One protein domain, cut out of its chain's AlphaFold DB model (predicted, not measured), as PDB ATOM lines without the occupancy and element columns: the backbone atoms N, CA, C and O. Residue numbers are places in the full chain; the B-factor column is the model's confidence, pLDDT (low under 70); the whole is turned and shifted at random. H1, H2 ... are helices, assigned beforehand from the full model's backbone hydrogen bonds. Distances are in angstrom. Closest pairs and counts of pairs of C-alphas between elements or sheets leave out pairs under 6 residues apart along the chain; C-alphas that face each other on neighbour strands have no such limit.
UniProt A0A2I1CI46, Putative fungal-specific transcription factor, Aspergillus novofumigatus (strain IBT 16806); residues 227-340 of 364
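This is residues 227 to 340 of the 364 residues of the protein "Putative fungal-specific transcription factor" of Aspergillus novofumigatus (strain IBT 16806) (UniProt A0A2I1CI46). One very long helix, H8, runs along H5 at one side of a core made by H5 and H6, a helical hairpin, and its later residues reach on past that core. H1 crosses H5 and H6, apart from H8, and the short helices H2, H3 and H4 wind away from the core as a small group at another side. The printed part has 114 residues with eight named helices, H1 to H8 in that order, and no named strand; it is all helix. It is compact, with a radius of gyration of the C-alphas of 15.3 A, yet elongated, spanning 48 by 31 by 31 A.

Find C-alpha 313 at (-21.057, 53.797, 16.471); from there H8, residues 313 to 340, runs 40.7 A to C-alpha 340 at (17.097, 40.319, 21.281). H5 is residues 271 to 281, 15.3 A long, and H6 is residues 289 to 303, 21.8 A. Look for H1, residues 232 to 246, from C-alpha 232 at (-8.920, 26.948, 12.367) over 20.9 A. The shorter helices are H2, residues 248 to 254, 9.9 A; H3, residues 256 to 259, 5.2 A; H4, residues 262 to 265, 5.3 A; and H7, residues 307 to 311, 6.2 A.

Start at H8, which touches H5 with residues 318 to 325 alone, the closest C-alphas being those of Ala 278 and Leu 322, 5.6 A apart. They run the same way at a shallow tilt of 24 degrees. H5 is the hub, touching three helices. It touches H6, C-alphas of Leu 274 and Ala 298 closest at 6.2 A, opposite ways at a steep tilt of 42 degrees. H5, H6 and H8 form a bundle, up and down, each running against the one before it, though H6 and H8 are close but not clearly touching, at 7.6 A between the C-alphas of His 299 and Leu 322. H1 touches H5 at the C-alphas of Ala 242 and Pro 273, 4.9 A apart, at a steep tilt of 55 degrees, opposite ways. H1 touches H6 with residues 240 to 246 alone, the C-alphas of Val 243 and Ala 294 closest at 5.6 A. H2 and H6 are near each other, with 7 pairs of C-alphas within 10 A. H2 and H3 touch only at the corner, C-alphas of Val 252 and Ala 258 closest at 4.7 A, and H2 and H4 only just touch, with 3 pairs within 8 A and those of Val 252 and Ser 262 closest at 6.1 A. H7 and H8 only just touch, only at the corner, with 3 pairs within 8 A, the C-alphas of Thr 309 and Gly 315 closest at 6.1 A. Every O i to N i+4 pair is within hydrogen-bond range in H1, H2, H5, H6, H7 and H8, while H3 and H4 are too short for one.

The two C-alphas farthest apart are those of Trp 263 and Ala 339, at 48.7 A. The printed part has no cut and no long link. Look for pLDDT under 70 at residues 227 to 230, 266 to 269 and 285 to 287; the mean of the printed part is 82.1.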
ATOM      1  N   ALA A 227     -14.202  34.375  17.876       51.09
ATOM      2  CA  ALA A 227     -14.224  33.299  18.874       51.09
ATOM      3  C   ALA A 227     -14.920  31.997  18.421       51.09
ATOM      4  O   ALA A 227     -14.803  31.000  19.125       51.09
ATOM      5  N   MET A 228     -15.611  31.965  17.270       53.91
ATOM      6  CA  MET A 228     -16.493  30.831  16.911       53.91
ATOM      7  C   MET A 228     -16.422  30.320  15.458       53.91
ATOM      8  O   MET A 228     -17.296  29.563  15.045       53.91
ATOM      9  N   ILE A 229     -15.402  30.660  14.661       63.56
ATOM     10  CA  ILE A 229     -15.142  29.858  13.447       63.56
ATOM     11  C   ILE A 229     -14.456  28.569  13.905       63.56
ATOM     12  O   ILE A 229     -13.243  28.557  14.130       63.56
ATOM     13  N   SER A 230     -15.243  27.503  14.079       61.94
ATOM     14  CA  SER A 230     -14.818  26.226  14.678       61.94
ATOM     15  C   SER A 230     -13.600  25.624  13.975       61.94
ATOM     16  O   SER A 230     -12.708  25.054  14.601       61.94
ATOM     17  N   SER A 231     -13.519  25.796  12.653       76.06
ATOM     18  CA  SER A 231     -12.379  25.356  11.855       76.06
ATOM     19  C   SER A 231     -11.283  26.421  11.811       76.06
ATOM     20  O   SER A 231     -11.398  27.445  11.129       76.06
ATOM     21  N   ARG A 232     -10.141  26.125  12.447       80.44
ATOM     22  CA  ARG A 232      -8.920  26.948  12.367       80.44
ATOM     23  C   ARG A 232      -8.492  27.215  10.918       80.44
ATOM     24  O   ARG A 232      -8.042  28.313  10.598       80.44
ATOM     25  N   SER A 233      -8.667  26.225  10.040       83.00
ATOM     26  CA  SER A 233      -8.334  26.349   8.616       83.00
ATOM     27  C   SER A 233      -9.274  27.310   7.878       83.00
ATOM     28  O   SER A 233      -8.818  28.118   7.069       83.00
ATOM     29  N   THR A 234     -10.570  27.274   8.193       82.00
ATOM     30  CA  THR A 234     -11.577  28.180   7.629       82.00
ATOM     31  C   THR A 234     -11.331  29.601   8.107       82.00
ATOM     32  O   THR A 234     -11.289  30.516   7.290       82.00
ATOM     33  N   ARG A 235     -11.058  29.782   9.405       84.44
ATOM     34  CA  ARG A 235     -10.719  31.081   9.996       84.44
ATOM     35  C   ARG A 235      -9.497  31.711   9.327       84.44
ATOM     36  O   ARG A 235      -9.539  32.879   8.951       84.44
ATOM     37  N   ALA A 236      -8.434  30.933   9.106       86.69
ATOM     38  CA  ALA A 236      -7.231  31.403   8.418       86.69
ATOM     39  C   ALA A 236      -7.501  31.801   6.952       86.69
ATOM     40  O   ALA A 236      -7.048  32.855   6.500       86.69
ATOM     41  N   LYS A 237      -8.285  30.998   6.215       87.31
ATOM     42  CA  LYS A 237      -8.706  31.319   4.838       87.31
ATOM     43  C   LYS A 237      -9.577  32.572   4.777       87.31
ATOM     44  O   LYS A 237      -9.400  33.393   3.877       87.31
ATOM     45  N   LEU A 238     -10.493  32.733   5.732       88.50
ATOM     46  CA  LEU A 238     -11.359  33.902   5.816       88.50
ATOM     47  C   LEU A 238     -10.554  35.157   6.157       88.50
ATOM     48  O   LEU A 238     -10.807  36.197   5.568       88.50
ATOM     49  N   PHE A 239      -9.532  35.056   7.015       89.38
ATOM     50  CA  PHE A 239      -8.631  36.172   7.318       89.38
ATOM     51  C   PHE A 239      -7.861  36.627   6.080       89.38
ATOM     52  O   PHE A 239      -7.914  37.801   5.728       89.38
ATOM     53  N   SER A 240      -7.233  35.699   5.353       90.88
ATOM     54  CA  SER A 240      -6.538  36.017   4.095       90.88
ATOM     55  C   SER A 240      -7.475  36.640   3.046       90.88
ATOM     56  O   SER A 240      -7.141  37.641   2.402       90.88
ATOM     57  N   THR A 241      -8.692  36.097   2.923       90.06
ATOM     58  CA  THR A 241      -9.737  36.651   2.049       90.06
ATOM     59  C   THR A 241     -10.136  38.061   2.488       90.06
ATOM     60  O   THR A 241     -10.155  38.966   1.659       90.06
ATOM     61  N   ALA A 242     -10.389  38.282   3.780       91.06
ATOM     62  CA  ALA A 242     -10.778  39.576   4.330       91.06
ATOM     63  C   ALA A 242      -9.699  40.638   4.093       91.06
ATOM     64  O   ALA A 242     -10.014  41.714   3.598       91.06
ATOM     65  N   VAL A 243      -8.424  40.313   4.334       91.56
ATOM     66  CA  VAL A 243      -7.293  41.196   4.005       91.56
ATOM     67  C   VAL A 243      -7.307  41.546   2.517       91.56
ATOM     68  O   VAL A 243      -7.222  42.716   2.161       91.56
ATOM     69  N   SER A 244      -7.499  40.558   1.640       89.50
ATOM     70  CA  SER A 244      -7.550  40.766   0.185       89.50
ATOM     71  C   SER A 244      -8.746  41.605  -0.291       89.50
ATOM     72  O   SER A 244      -8.666  42.209  -1.366       89.50
ATOM     73  N   ILE A 245      -9.849  41.617   0.468       89.25
ATOM     74  CA  ILE A 245     -11.023  42.478   0.253       89.25
ATOM     75  C   ILE A 245     -10.719  43.900   0.739       89.25
ATOM     76  O   ILE A 245     -10.928  44.856   0.003       89.25
ATOM     77  N   VAL A 246     -10.151  44.057   1.936       89.19
ATOM     78  CA  VAL A 246      -9.778  45.376   2.483       89.19
ATOM     79  C   VAL A 246      -8.754  46.105   1.588       89.19
ATOM     80  O   VAL A 246      -8.758  47.332   1.430       89.19
ATOM     81  N   ASP A 247      -7.915  45.318   0.922       88.38
ATOM     82  CA  ASP A 247      -6.865  45.748   0.002       88.38
ATOM     83  C   ASP A 247      -7.365  46.068  -1.430       88.38
ATOM     84  O   ASP A 247      -6.559  46.352  -2.318       88.38
ATOM     85  N   ILE A 248      -8.684  46.031  -1.695       85.62
ATOM     86  CA  ILE A 248      -9.262  46.266  -3.038       85.62
ATOM     87  C   ILE A 248      -8.719  47.530  -3.709       85.62
ATOM     88  O   ILE A 248      -8.308  47.424  -4.861       85.62
ATOM     89  N   PRO A 249      -8.680  48.718  -3.072       82.69
ATOM     90  CA  PRO A 249      -8.326  49.920  -3.823       82.69
ATOM     91  C   PRO A 249      -6.870  49.926  -4.296       82.69
ATOM     92  O   PRO A 249      -6.593  50.456  -5.369       82.69
ATOM     93  N   ARG A 250      -5.957  49.281  -3.556       84.06
ATOM     94  CA  ARG A 250      -4.578  49.061  -4.006       84.06
ATOM     95  C   ARG A 250      -4.556  48.103  -5.196       84.06
ATOM     96  O   ARG A 250      -3.968  48.410  -6.223       84.06
ATOM     97  N   ARG A 251      -5.285  46.984  -5.108       84.75
ATOM     98  CA  ARG A 251      -5.397  46.012  -6.210       84.75
ATOM     99  C   ARG A 251      -6.003  46.622  -7.474       84.75
ATOM    100  O   ARG A 251      -5.523  46.341  -8.557       84.75
ATOM    101  N   VAL A 252      -7.017  47.477  -7.346       85.38
ATOM    102  CA  VAL A 252      -7.618  48.220  -8.470       85.38
ATOM    103  C   VAL A 252      -6.624  49.195  -9.107       85.38
ATOM    104  O   VAL A 252      -6.716  49.463 -10.303       85.38
ATOM    105  N   HIS A 253      -5.684  49.728  -8.324       82.25
ATOM    106  CA  HIS A 253      -4.631  50.606  -8.823       82.25
ATOM    107  C   HIS A 253      -3.518  49.835  -9.552       82.25
ATOM    108  O   HIS A 253      -3.083  50.267 -10.617       82.25
ATOM    109  N   GLU A 254      -3.082  48.703  -8.998       85.38
ATOM    110  CA  GLU A 254      -1.935  47.934  -9.497       85.38
ATOM    111  C   GLU A 254      -2.281  46.921 -10.598       85.38
ATOM    112  O   GLU A 254      -1.484  46.694 -11.505       85.38
ATOM    113  N   ASP A 255      -3.454  46.292 -10.531       86.94
ATOM    114  CA  ASP A 255      -3.852  45.233 -11.456       86.94
ATOM    115  C   ASP A 255      -4.612  45.824 -12.650       86.94
ATOM    116  O   ASP A 255      -5.687  46.423 -12.517       86.94
ATOM    117  N   ARG A 256      -4.060  45.623 -13.851       88.12
ATOM    118  CA  ARG A 256      -4.636  46.113 -15.110       88.12
ATOM    119  C   ARG A 256      -6.071  45.623 -15.324       88.12
ATOM    120  O   ARG A 256      -6.897  46.402 -15.797       88.12
ATOM    121  N   GLN A 257      -6.372  44.374 -14.964       90.50
ATOM    122  CA  GLN A 257      -7.711  43.797 -15.118       90.50
ATOM    123  C   GLN A 257      -8.692  44.393 -14.101       90.50
ATOM    124  O   GLN A 257      -9.848  44.666 -14.422       90.50
ATOM    125  N   ALA A 258      -8.221  44.675 -12.884       88.38
ATOM    126  CA  ALA A 258      -9.023  45.305 -11.837       88.38
ATOM    127  C   ALA A 258      -9.364  46.771 -12.150       88.38
ATOM    128  O   ALA A 258     -10.461  47.238 -11.834       88.38
ATOM    129  N   LYS A 259      -8.447  47.496 -12.805       87.69
ATOM    130  CA  LYS A 259      -8.610  48.916 -13.160       87.69
ATOM    131  C   LYS A 259      -9.848  49.184 -14.024       87.69
ATOM    132  O   LYS A 259     -10.463  50.241 -13.886       87.69
ATOM    133  N   ALA A 260     -10.265  48.222 -14.855       88.69
ATOM    134  CA  ALA A 260     -11.495  48.309 -15.652       88.69
ATOM    135  C   ALA A 260     -12.764  48.463 -14.786       88.69
ATOM    136  O   ALA A 260     -13.739  49.086 -15.204       88.69
ATOM    137  N   TRP A 261     -12.723  47.959 -13.551       88.44
ATOM    138  CA  TRP A 261     -13.848  47.920 -12.616       88.44
ATOM    139  C   TRP A 261     -13.739  48.953 -11.498       88.44
ATOM    140  O   TRP A 261     -14.494  48.905 -10.526       88.44
ATOM    141  N   SER A 262     -12.828  49.922 -11.622       84.94
ATOM    142  CA  SER A 262     -12.628  50.943 -10.593       84.94
ATOM    143  C   SER A 262     -13.902  51.734 -10.292       84.94
ATOM    144  O   SER A 262     -14.098  52.163  -9.165       84.94
ATOM    145  N   TRP A 263     -14.759  51.951 -11.296       82.75
ATOM    146  CA  TRP A 263     -16.033  52.658 -11.144       82.75
ATOM    147  C   TRP A 263     -17.043  51.866 -10.305       82.75
ATOM    148  O   TRP A 263     -17.780  52.466  -9.533       82.75
ATOM    149  N   LEU A 264     -17.022  50.537 -10.417       83.31
ATOM    150  CA  LEU A 264     -17.928  49.623  -9.732       83.31
ATOM    151  C   LEU A 264     -17.524  49.417  -8.264       83.31
ATOM    152  O   LEU A 264     -18.369  49.333  -7.381       83.31
ATOM    153  N   LEU A 265     -16.217  49.349  -7.993       80.94
ATOM    154  CA  LEU A 265     -15.685  48.953  -6.684       80.94
ATOM    155  C   LEU A 265     -15.373  50.130  -5.744       80.94
ATOM    156  O   LEU A 265     -15.041  49.911  -4.580       80.94
ATOM    157  N   LYS A 266     -15.482  51.381  -6.217       67.06
ATOM    158  CA  LYS A 266     -15.107  52.592  -5.457       67.06
ATOM    159  C   LYS A 266     -15.971  52.833  -4.211       67.06
ATOM    160  O   LYS A 266     -15.482  53.434  -3.261       67.06
ATOM    161  N   GLY A 267     -17.229  52.387  -4.223       59.47
ATOM    162  CA  GLY A 267     -18.218  52.649  -3.169       59.47
ATOM    163  C   GLY A 267     -18.440  51.508  -2.172       59.47
ATOM    164  O   GLY A 267     -19.296  51.632  -1.301       59.47
ATOM    165  N   TYR A 268     -17.718  50.389  -2.282       66.00
ATOM    166  CA  TYR A 268     -17.978  49.225  -1.433       66.00
ATOM    167  C   TYR A 268     -17.429  49.442  -0.010       66.00
ATOM    168  O   TYR A 268     -16.219  49.369   0.222       66.00
ATOM    169  N   LEU A 269     -18.321  49.731   0.947       60.34
ATOM    170  CA  LEU A 269     -17.986  49.920   2.361       60.34
ATOM    171  C   LEU A 269     -17.726  48.561   3.035       60.34
ATOM    172  O   LEU A 269     -18.639  47.815   3.368       60.34
ATOM    173  N   GLN A 270     -16.457  48.248   3.280       72.88
ATOM    174  CA  GLN A 270     -16.012  46.931   3.758       72.88
ATOM    175  C   GLN A 270     -16.028  46.814   5.290       72.88
ATOM    176  O   GLN A 270     -15.061  46.325   5.877       72.88
ATOM    177  N   PHE A 271     -17.093  47.277   5.959       79.94
ATOM    178  CA  PHE A 271     -17.153  47.281   7.430       79.94
ATOM    179  C   PHE A 271     -16.878  45.887   8.018       79.94
ATOM    180  O   PHE A 271     -15.986  45.748   8.852       79.94
ATOM    181  N   GLN A 272     -17.586  44.851   7.555       82.44
ATOM    182  CA  GLN A 272     -17.442  43.487   8.083       82.44
ATOM    183  C   GLN A 272     -16.038  42.885   7.856       82.44
ATOM    184  O   GLN A 272     -15.431  42.456   8.841       82.44
ATOM    185  N   PRO A 273     -15.466  42.887   6.630       87.56
ATOM    186  CA  PRO A 273     -14.087  42.447   6.415       87.56
ATOM    187  C   PRO A 273     -13.067  43.199   7.278       87.56
ATOM    188  O   PRO A 273     -12.191  42.575   7.876       87.56
ATOM    189  N   LEU A 274     -13.188  44.526   7.377       87.81
ATOM    190  CA  LEU A 274     -12.251  45.356   8.134       87.81
ATOM    191  C   LEU A 274     -12.358  45.111   9.644       87.81
ATOM    192  O   LEU A 274     -11.340  44.994  10.324       87.81
ATOM    193  N   TRP A 275     -13.580  44.955  10.154       85.50
ATOM    194  CA  TRP A 275     -13.838  44.538  11.530       85.50
ATOM    195  C   TRP A 275     -13.202  43.186  11.843       85.50
ATOM    196  O   TRP A 275     -12.499  43.054  12.844       85.50
ATOM    197  N   PHE A 276     -13.413  42.191  10.978       86.12
ATOM    198  CA  PHE A 276     -12.846  40.860  11.165       86.12
ATOM    199  C   PHE A 276     -11.317  40.897  11.186       86.12
ATOM    200  O   PHE A 276     -10.706  40.319  12.081       86.12
ATOM    201  N   VAL A 277     -10.695  41.632  10.258       89.00
ATOM    202  CA  VAL A 277      -9.238  41.822  10.244       89.00
ATOM    203  C   VAL A 277      -8.758  42.467  11.545       89.00
ATOM    204  O   VAL A 277      -7.847  41.936  12.177       89.00
ATOM    205  N   ALA A 278      -9.389  43.556  11.995       86.62
ATOM    206  CA  ALA A 278      -9.014  44.235  13.236       86.62
ATOM    207  C   ALA A 278      -9.148  43.322  14.470       86.62
ATOM    208  O   ALA A 278      -8.260  43.301  15.326       86.62
ATOM    209  N   ALA A 279     -10.225  42.535  14.540       83.38
ATOM    210  CA  ALA A 279     -10.464  41.576  15.611       83.38
ATOM    211  C   ALA A 279      -9.430  40.438  15.606       83.38
ATOM    212  O   ALA A 279      -8.869  40.112  16.652       83.38
ATOM    213  N   GLU A 280      -9.111  39.866  14.444       84.56
ATOM    214  CA  GLU A 280      -8.080  38.833  14.320       84.56
ATOM    215  C   GLU A 280      -6.706  39.362  14.741       84.56
ATOM    216  O   GLU A 280      -6.023  38.724  15.546       84.56
ATOM    217  N   LEU A 281      -6.330  40.558  14.278       84.75
ATOM    218  CA  LEU A 281      -5.059  41.206  14.620       84.75
ATOM    219  C   LEU A 281      -4.898  41.448  16.124       84.75
ATOM    220  O   LEU A 281      -3.774  41.405  16.623       84.75
ATOM    221  N   SER A 282      -6.002  41.615  16.860       77.75
ATOM    222  CA  SER A 282      -5.969  41.759  18.319       77.75
ATOM    223  C   SER A 282      -5.549  40.481  19.053       77.75
ATOM    224  O   SER A 282      -5.196  40.549  20.228       77.75
ATOM    225  N   SER A 283      -5.582  39.321  18.383       75.56
ATOM    226  CA  SER A 283      -5.353  37.990  18.972       75.56
ATOM    227  C   SER A 283      -4.181  37.203  18.366       75.56
ATOM    228  O   SER A 283      -3.738  36.225  18.967       75.56
ATOM    229  N   ARG A 284      -3.668  37.607  17.196       74.44
ATOM    230  CA  ARG A 284      -2.581  36.922  16.470       74.44
ATOM    231  C   ARG A 284      -1.191  37.353  16.959       74.44
ATOM    232  O   ARG A 284      -1.022  38.455  17.473       74.44
ATOM    233  N   SER A 285      -0.194  36.480  16.786       67.56
ATOM    234  CA  SER A 285       1.215  36.766  17.091       67.56
ATOM    235  C   SER A 285       1.925  37.511  15.948       67.56
ATOM    236  O   SER A 285       1.565  37.381  14.776       67.56
ATOM    237  N   MET A 286       2.961  38.276  16.307       61.62
ATOM    238  CA  MET A 286       3.693  39.231  15.454       61.62
ATOM    239  C   MET A 286       4.688  38.614  14.450       61.62
ATOM    240  O   MET A 286       5.481  39.336  13.858       61.62
ATOM    241  N   GLY A 287       4.674  37.293  14.244       64.06
ATOM    242  CA  GLY A 287       5.693  36.607  13.432       64.06
ATOM    243  C   GLY A 287       5.330  36.354  11.965       64.06
ATOM    244  O   GLY A 287       6.195  35.979  11.182       64.06
ATOM    245  N   ASP A 288       4.063  36.512  11.577       78.81
ATOM    246  CA  ASP A 288       3.590  36.164  10.231       78.81
ATOM    247  C   ASP A 288       3.533  37.400   9.317       78.81
ATOM    248  O   ASP A 288       2.865  38.388   9.635       78.81
ATOM    249  N   SER A 289       4.184  37.315   8.153       83.44
ATOM    250  CA  SER A 289       4.159  38.331   7.088       83.44
ATOM    251  C   SER A 289       2.741  38.791   6.719       83.44
ATOM    252  O   SER A 289       2.515  39.973   6.445       83.44
ATOM    253  N   LEU A 290       1.757  37.884   6.772       85.56
ATOM    254  CA  LEU A 290       0.365  38.212   6.483       85.56
ATOM    255  C   LEU A 290      -0.230  39.141   7.544       85.56
ATOM    256  O   LEU A 290      -1.002  40.032   7.193       85.56
ATOM    257  N   SER A 291       0.120  38.960   8.820       85.69
ATOM    258  CA  SER A 291      -0.347  39.829   9.902       85.69
ATOM    259  C   SER A 291       0.174  41.253   9.698       85.69
ATOM    260  O   SER A 291      -0.617  42.190   9.776       85.69
ATOM    261  N   VAL A 292       1.466  41.417   9.373       84.56
ATOM    262  CA  VAL A 292       2.093  42.731   9.107       84.56
ATOM    263  C   VAL A 292       1.383  43.455   7.965       84.56
ATOM    264  O   VAL A 292       0.909  44.576   8.138       84.56
ATOM    265  N   ARG A 293       1.199  42.777   6.829       87.44
ATOM    266  CA  ARG A 293       0.457  43.335   5.693       87.44
ATOM    267  C   ARG A 293      -0.991  43.678   6.056       87.44
ATOM    268  O   ARG A 293      -1.509  44.713   5.649       87.44
ATOM    269  N   ALA A 294      -1.669  42.804   6.800       89.94
ATOM    270  CA  ALA A 294      -3.053  43.017   7.213       89.94
ATOM    271  C   ALA A 294      -3.214  44.285   8.061       89.94
ATOM    272  O   ALA A 294      -4.212  44.989   7.914       89.94
ATOM    273  N   TRP A 295      -2.229  44.593   8.906       87.50
ATOM    274  CA  TRP A 295      -2.194  45.817   9.700       87.50
ATOM    275  C   TRP A 295      -2.124  47.078   8.832       87.50
ATOM    276  O   TRP A 295      -2.971  47.965   8.963       87.50
ATOM    277  N   GLU A 296      -1.171  47.138   7.900       87.44
ATOM    278  CA  GLU A 296      -1.003  48.275   6.979       87.44
ATOM    279  C   GLU A 296      -2.263  48.517   6.141       87.44
ATOM    280  O   GLU A 296      -2.753  49.647   6.014       87.44
ATOM    281  N   VAL A 297      -2.827  47.429   5.613       89.75
ATOM    282  CA  VAL A 297      -4.048  47.437   4.807       89.75
ATOM    283  C   VAL A 297      -5.245  47.923   5.627       89.75
ATOM    284  O   VAL A 297      -6.000  48.773   5.152       89.75
ATOM    285  N   ALA A 298      -5.415  47.437   6.861       89.75
ATOM    286  CA  ALA A 298      -6.526  47.826   7.726       89.75
ATOM    287  C   ALA A 298      -6.467  49.309   8.117       89.75
ATOM    288  O   ALA A 298      -7.476  50.011   8.020       89.75
ATOM    289  N   HIS A 299      -5.285  49.807   8.493       87.31
ATOM    290  CA  HIS A 299      -5.100  51.208   8.864       87.31
ATOM    291  C   HIS A 299      -5.352  52.143   7.673       87.31
ATOM    292  O   HIS A 299      -6.077  53.134   7.784       87.31
ATOM    293  N   THR A 300      -4.810  51.795   6.502       87.94
ATOM    294  CA  THR A 300      -5.040  52.548   5.262       87.94
ATOM    295  C   THR A 300      -6.520  52.544   4.886       87.94
ATOM    296  O   THR A 300      -7.072  53.572   4.497       87.94
ATOM    297  N   ALA A 301      -7.198  51.403   5.025       87.56
ATOM    298  CA  ALA A 301      -8.611  51.293   4.697       87.56
ATOM    299  C   ALA A 301      -9.511  52.117   5.616       87.56
ATOM    300  O   ALA A 301     -10.392  52.808   5.105       87.56
ATOM    301  N   PHE A 302      -9.268  52.086   6.928       87.25
ATOM    302  CA  PHE A 302     -10.021  52.893   7.884       87.25
ATOM    303  C   PHE A 302      -9.806  54.396   7.661       87.25
ATOM    304  O   PHE A 302     -10.763  55.166   7.695       87.25
ATOM    305  N   GLY A 303      -8.576  54.813   7.342       85.62
ATOM    306  CA  GLY A 303      -8.256  56.212   7.036       85.62
ATOM    307  C   GLY A 303      -9.004  56.782   5.824       85.62
ATOM    308  O   GLY A 303      -9.228  57.987   5.761       85.62
ATOM    309  N   ARG A 304      -9.441  55.930   4.886       84.06
ATOM    310  CA  ARG A 304     -10.236  56.342   3.713       84.06
ATOM    311  C   ARG A 304     -11.709  56.600   4.024       84.06
ATOM    312  O   ARG A 304     -12.413  57.117   3.161       84.06
ATOM    313  N   TRP A 305     -12.207  56.197   5.193       84.75
ATOM    314  CA  TRP A 305     -13.620  56.383   5.518       84.75
ATOM    315  C   TRP A 305     -13.938  57.869   5.728       84.75
ATOM    316  O   TRP A 305     -13.187  58.545   6.446       84.75
ATOM    317  N   PRO A 306     -15.062  58.370   5.167       84.81
ATOM    318  CA  PRO A 306     -15.543  59.718   5.444       84.81
ATOM    319  C   PRO A 306     -15.621  59.973   6.946       84.81
ATOM    320  O   PRO A 306     -15.863  59.057   7.743       84.81
ATOM    321  N   GLU A 307     -15.393  61.217   7.350       86.12
ATOM    322  CA  GLU A 307     -15.369  61.572   8.765       86.12
ATOM    323  C   GLU A 307     -16.719  61.284   9.437       86.12
ATOM    324  O   GLU A 307     -16.771  60.736  10.540       86.12
ATOM    325  N   GLU A 308     -17.812  61.545   8.725       86.00
ATOM    326  CA  GLU A 308     -19.178  61.237   9.131       86.00
ATOM    327  C   GLU A 308     -19.331  59.746   9.445       86.00
ATOM    328  O   GLU A 308     -19.857  59.380  10.497       86.00
ATOM    329  N   THR A 309     -18.801  58.874   8.580       83.25
ATOM    330  CA  THR A 309     -18.835  57.419   8.766       83.25
ATOM    331  C   THR A 309     -17.989  56.987   9.964       83.25
ATOM    332  O   THR A 309     -18.435  56.157  10.759       83.25
ATOM    333  N   ARG A 310     -16.798  57.571  10.155       85.88
ATOM    334  CA  ARG A 310     -15.926  57.267  11.306       85.88
ATOM    335  C   ARG A 310     -16.544  57.682  12.645       85.88
ATOM    336  O   ARG A 310     -16.320  57.013  13.651       85.88
ATOM    337  N   ARG A 311     -17.372  58.731  12.664       87.81
ATOM    338  CA  ARG A 311     -18.075  59.211  13.868       87.81
ATOM    339  C   ARG A 311     -19.272  58.345  14.279       87.81
ATOM    340  O   ARG A 311     -19.735  58.463  15.419       87.81
ATOM    341  N   THR A 312     -19.763  57.468  13.403       87.06
ATOM    342  CA  THR A 312     -20.831  56.511  13.741       87.06
ATOM    343  C   THR A 312     -20.394  55.539  14.843       87.06
ATOM    344  O   THR A 312     -19.205  55.357  15.111       87.06
ATOM    345  N   ARG A 313     -21.353  54.850  15.480       81.75
ATOM    346  CA  ARG A 313     -21.057  53.797  16.471       81.75
ATOM    347  C   ARG A 313     -20.111  52.733  15.904       81.75
ATOM    348  O   ARG A 313     -19.176  52.326  16.583       81.75
ATOM    349  N   GLN A 314     -20.349  52.310  14.664       80.50
ATOM    350  CA  GLN A 314     -19.529  51.327  13.957       80.50
ATOM    351  C   GLN A 314     -18.097  51.828  13.738       80.50
ATOM    352  O   GLN A 314     -17.149  51.107  14.043       80.50
ATOM    353  N   GLY A 315     -17.939  53.077  13.288       84.12
ATOM    354  CA  GLY A 315     -16.629  53.703  13.112       84.12
ATOM    355  C   GLY A 315     -15.832  53.789  14.416       84.12
ATOM    356  O   GLY A 315     -14.681  53.363  14.457       84.12
ATOM    357  N   LYS A 316     -16.467  54.227  15.510       86.44
ATOM    358  CA  LYS A 316     -15.837  54.304  16.840       86.44
ATOM    359  C   LYS A 316     -15.426  52.940  17.396       86.44
ATOM    360  O   LYS A 316     -14.371  52.818  18.013       86.44
ATOM    361  N   LEU A 317     -16.254  51.910  17.203       84.81
ATOM    362  CA  LEU A 317     -15.922  50.552  17.642       84.81
ATOM    363  C   LEU A 317     -14.701  50.014  16.889       84.81
ATOM    364  O   LEU A 317     -13.816  49.418  17.503       84.81
ATOM    365  N   LEU A 318     -14.652  50.235  15.575       85.25
ATOM    366  CA  LEU A 318     -13.542  49.794  14.742       85.25
ATOM    367  C   LEU A 318     -12.242  50.533  15.083       85.25
ATOM    368  O   LEU A 318     -11.206  49.888  15.225       85.25
ATOM    369  N   ASP A 319     -12.306  51.850  15.285       87.81
ATOM    370  CA  ASP A 319     -11.176  52.663  15.753       87.81
ATOM    371  C   ASP A 319     -10.619  52.135  17.083       87.81
ATOM    372  O   ASP A 319      -9.421  51.886  17.229       87.81
ATOM    373  N   GLY A 320     -11.510  51.846  18.037       87.06
ATOM    374  CA  GLY A 320     -11.142  51.253  19.318       87.06
ATOM    375  C   GLY A 320     -10.457  49.888  19.182       87.06
ATOM    376  O   GLY A 320      -9.489  49.626  19.897       87.06
ATOM    377  N   LEU A 321     -10.922  49.022  18.273       84.50
ATOM    378  CA  LEU A 321     -10.269  47.738  17.998       84.50
ATOM    379  C   LEU A 321      -8.890  47.916  17.365       84.50
ATOM    380  O   LEU A 321      -7.939  47.281  17.813       84.50
ATOM    381  N   LEU A 322      -8.775  48.776  16.353       86.44
ATOM    382  CA  LEU A 322      -7.501  49.044  15.689       86.44
ATOM    383  C   LEU A 322      -6.481  49.604  16.683       86.44
ATOM    384  O   LEU A 322      -5.356  49.115  16.724       86.44
ATOM    385  N   ARG A 323      -6.883  50.538  17.550       86.44
ATOM    386  CA  ARG A 323      -6.010  51.090  18.592       86.44
ATOM    387  C   ARG A 323      -5.564  50.037  19.608       86.44
ATOM    388  O   ARG A 323      -4.377  49.956  19.905       86.44
ATOM    389  N   LYS A 324      -6.475  49.184  20.090       82.94
ATOM    390  CA  LYS A 324      -6.118  48.066  20.988       82.94
ATOM    391  C   LYS A 324      -5.115  47.114  20.339       82.94
ATOM    392  O   LYS A 324      -4.143  46.710  20.973       82.94
ATOM    393  N   SER A 325      -5.339  46.771  19.072       80.12
ATOM    394  CA  SER A 325      -4.401  45.960  18.296       80.12
ATOM    395  C   SER A 325      -3.048  46.669  18.163       80.12
ATOM    396  O   SER A 325      -2.023  46.037  18.390       80.12
ATOM    397  N   GLN A 326      -3.028  47.985  17.920       81.81
ATOM    398  CA  GLN A 326      -1.802  48.788  17.835       81.81
ATOM    399  C   GLN A 326      -0.985  48.790  19.129       81.81
ATOM    400  O   GLN A 326       0.232  48.621  19.095       81.81
ATOM    401  N   GLU A 327      -1.640  49.019  20.266       82.38
ATOM    402  CA  GLU A 327      -0.996  49.076  21.581       82.38
ATOM    403  C   GLU A 327      -0.336  47.729  21.906       82.38
ATOM    404  O   GLU A 327       0.844  47.679  22.257       82.38
ATOM    405  N   ARG A 328      -1.055  46.625  21.666       78.75
ATOM    406  CA  ARG A 328      -0.523  45.264  21.813       78.75
ATOM    407  C   ARG A 328       0.667  45.007  20.886       78.75
ATOM    408  O   ARG A 328       1.659  44.420  21.308       78.75
ATOM    409  N   TRP A 329       0.573  45.448  19.634       76.25
ATOM    410  CA  TRP A 329       1.634  45.300  18.640       76.25
ATOM    411  C   TRP A 329       2.912  46.037  19.044       76.25
ATOM    412  O   TRP A 329       3.999  45.466  18.961       76.25
ATOM    413  N   ARG A 330       2.790  47.276  19.535       78.62
ATOM    414  CA  ARG A 330       3.930  48.046  20.055       78.62
ATOM    415  C   ARG A 330       4.567  47.365  21.267       78.62
ATOM    416  O   ARG A 330       5.789  47.266  21.310       78.62
ATOM    417  N   GLY A 331       3.757  46.851  22.195       79.31
ATOM    418  CA  GLY A 331       4.249  46.098  23.354       79.31
ATOM    419  C   GLY A 331       5.057  44.863  22.946       79.31
ATOM    420  O   GLY A 331       6.191  44.695  23.381       79.31
ATOM    421  N   MET A 332       4.535  44.058  22.015       75.25
ATOM    422  CA  MET A 332       5.239  42.872  21.506       75.25
ATOM    423  C   MET A 332       6.547  43.211  20.774       75.25
ATOM    424  O   MET A 332       7.517  42.464  20.885       75.25
ATOM    425  N   GLN A 333       6.603  44.325  20.032       74.25
ATOM    426  CA  GLN A 333       7.845  44.784  19.393       74.25
ATOM    427  C   GLN A 333       8.896  45.212  20.421       74.25
ATOM    428  O   GLN A 333      10.071  44.893  20.253       74.25
ATOM    429  N   GLN A 334       8.480  45.903  21.484       79.06
ATOM    430  CA  GLN A 334       9.375  46.292  22.574       79.06
ATOM    431  C   GLN A 334       9.905  45.067  23.327       79.06
ATOM    432  O   GLN A 334      11.108  44.974  23.549       79.06
ATOM    433  N   GLU A 335       9.048  44.097  23.649       78.75
ATOM    434  CA  GLU A 335       9.455  42.838  24.288       78.75
ATOM    435  C   GLU A 335      10.430  42.033  23.418       78.75
ATOM    436  O   GLU A 335      11.451  41.560  23.912       78.75
ATOM    437  N   ALA A 336      10.168  41.919  22.111       74.62
ATOM    438  CA  ALA A 336      11.059  41.223  21.183       74.62
ATOM    439  C   ALA A 336      12.414  41.936  21.025       74.62
ATOM    440  O   ALA A 336      13.458  41.279  20.986       74.62
ATOM    441  N   ALA A 337      12.420  43.272  20.968       77.06
ATOM    442  CA  ALA A 337      13.647  44.062  20.913       77.06
ATOM    443  C   ALA A 337      14.478  43.911  22.199       77.06
ATOM    444  O   ALA A 337      15.689  43.713  22.119       77.06
ATOM    445  N   LEU A 338      13.829  43.925  23.368       80.69
ATOM    446  CA  LEU A 338      14.475  43.688  24.663       80.69
ATOM    447  C   LEU A 338      15.035  42.263  24.768       80.69
ATOM    448  O   LEU A 338      16.177  42.091  25.180       80.69
ATOM    449  N   ALA A 339      14.284  41.245  24.339       76.19
ATOM    450  CA  ALA A 339      14.758  39.860  24.320       76.19
ATOM    451  C   ALA A 339      15.970  39.675  23.388       76.19
ATOM    452  O   ALA A 339      16.924  38.984  23.740       76.19
ATOM    453  N   THR A 340      15.968  40.337  22.227       76.25
ATOM    454  CA  THR A 340      17.097  40.319  21.281       76.25
ATOM    455  C   THR A 340      18.323  41.032  21.859       76.25
ATOM    456  O   THR A 340      19.438  40.529  21.741       76.25
TER     457      THR A 340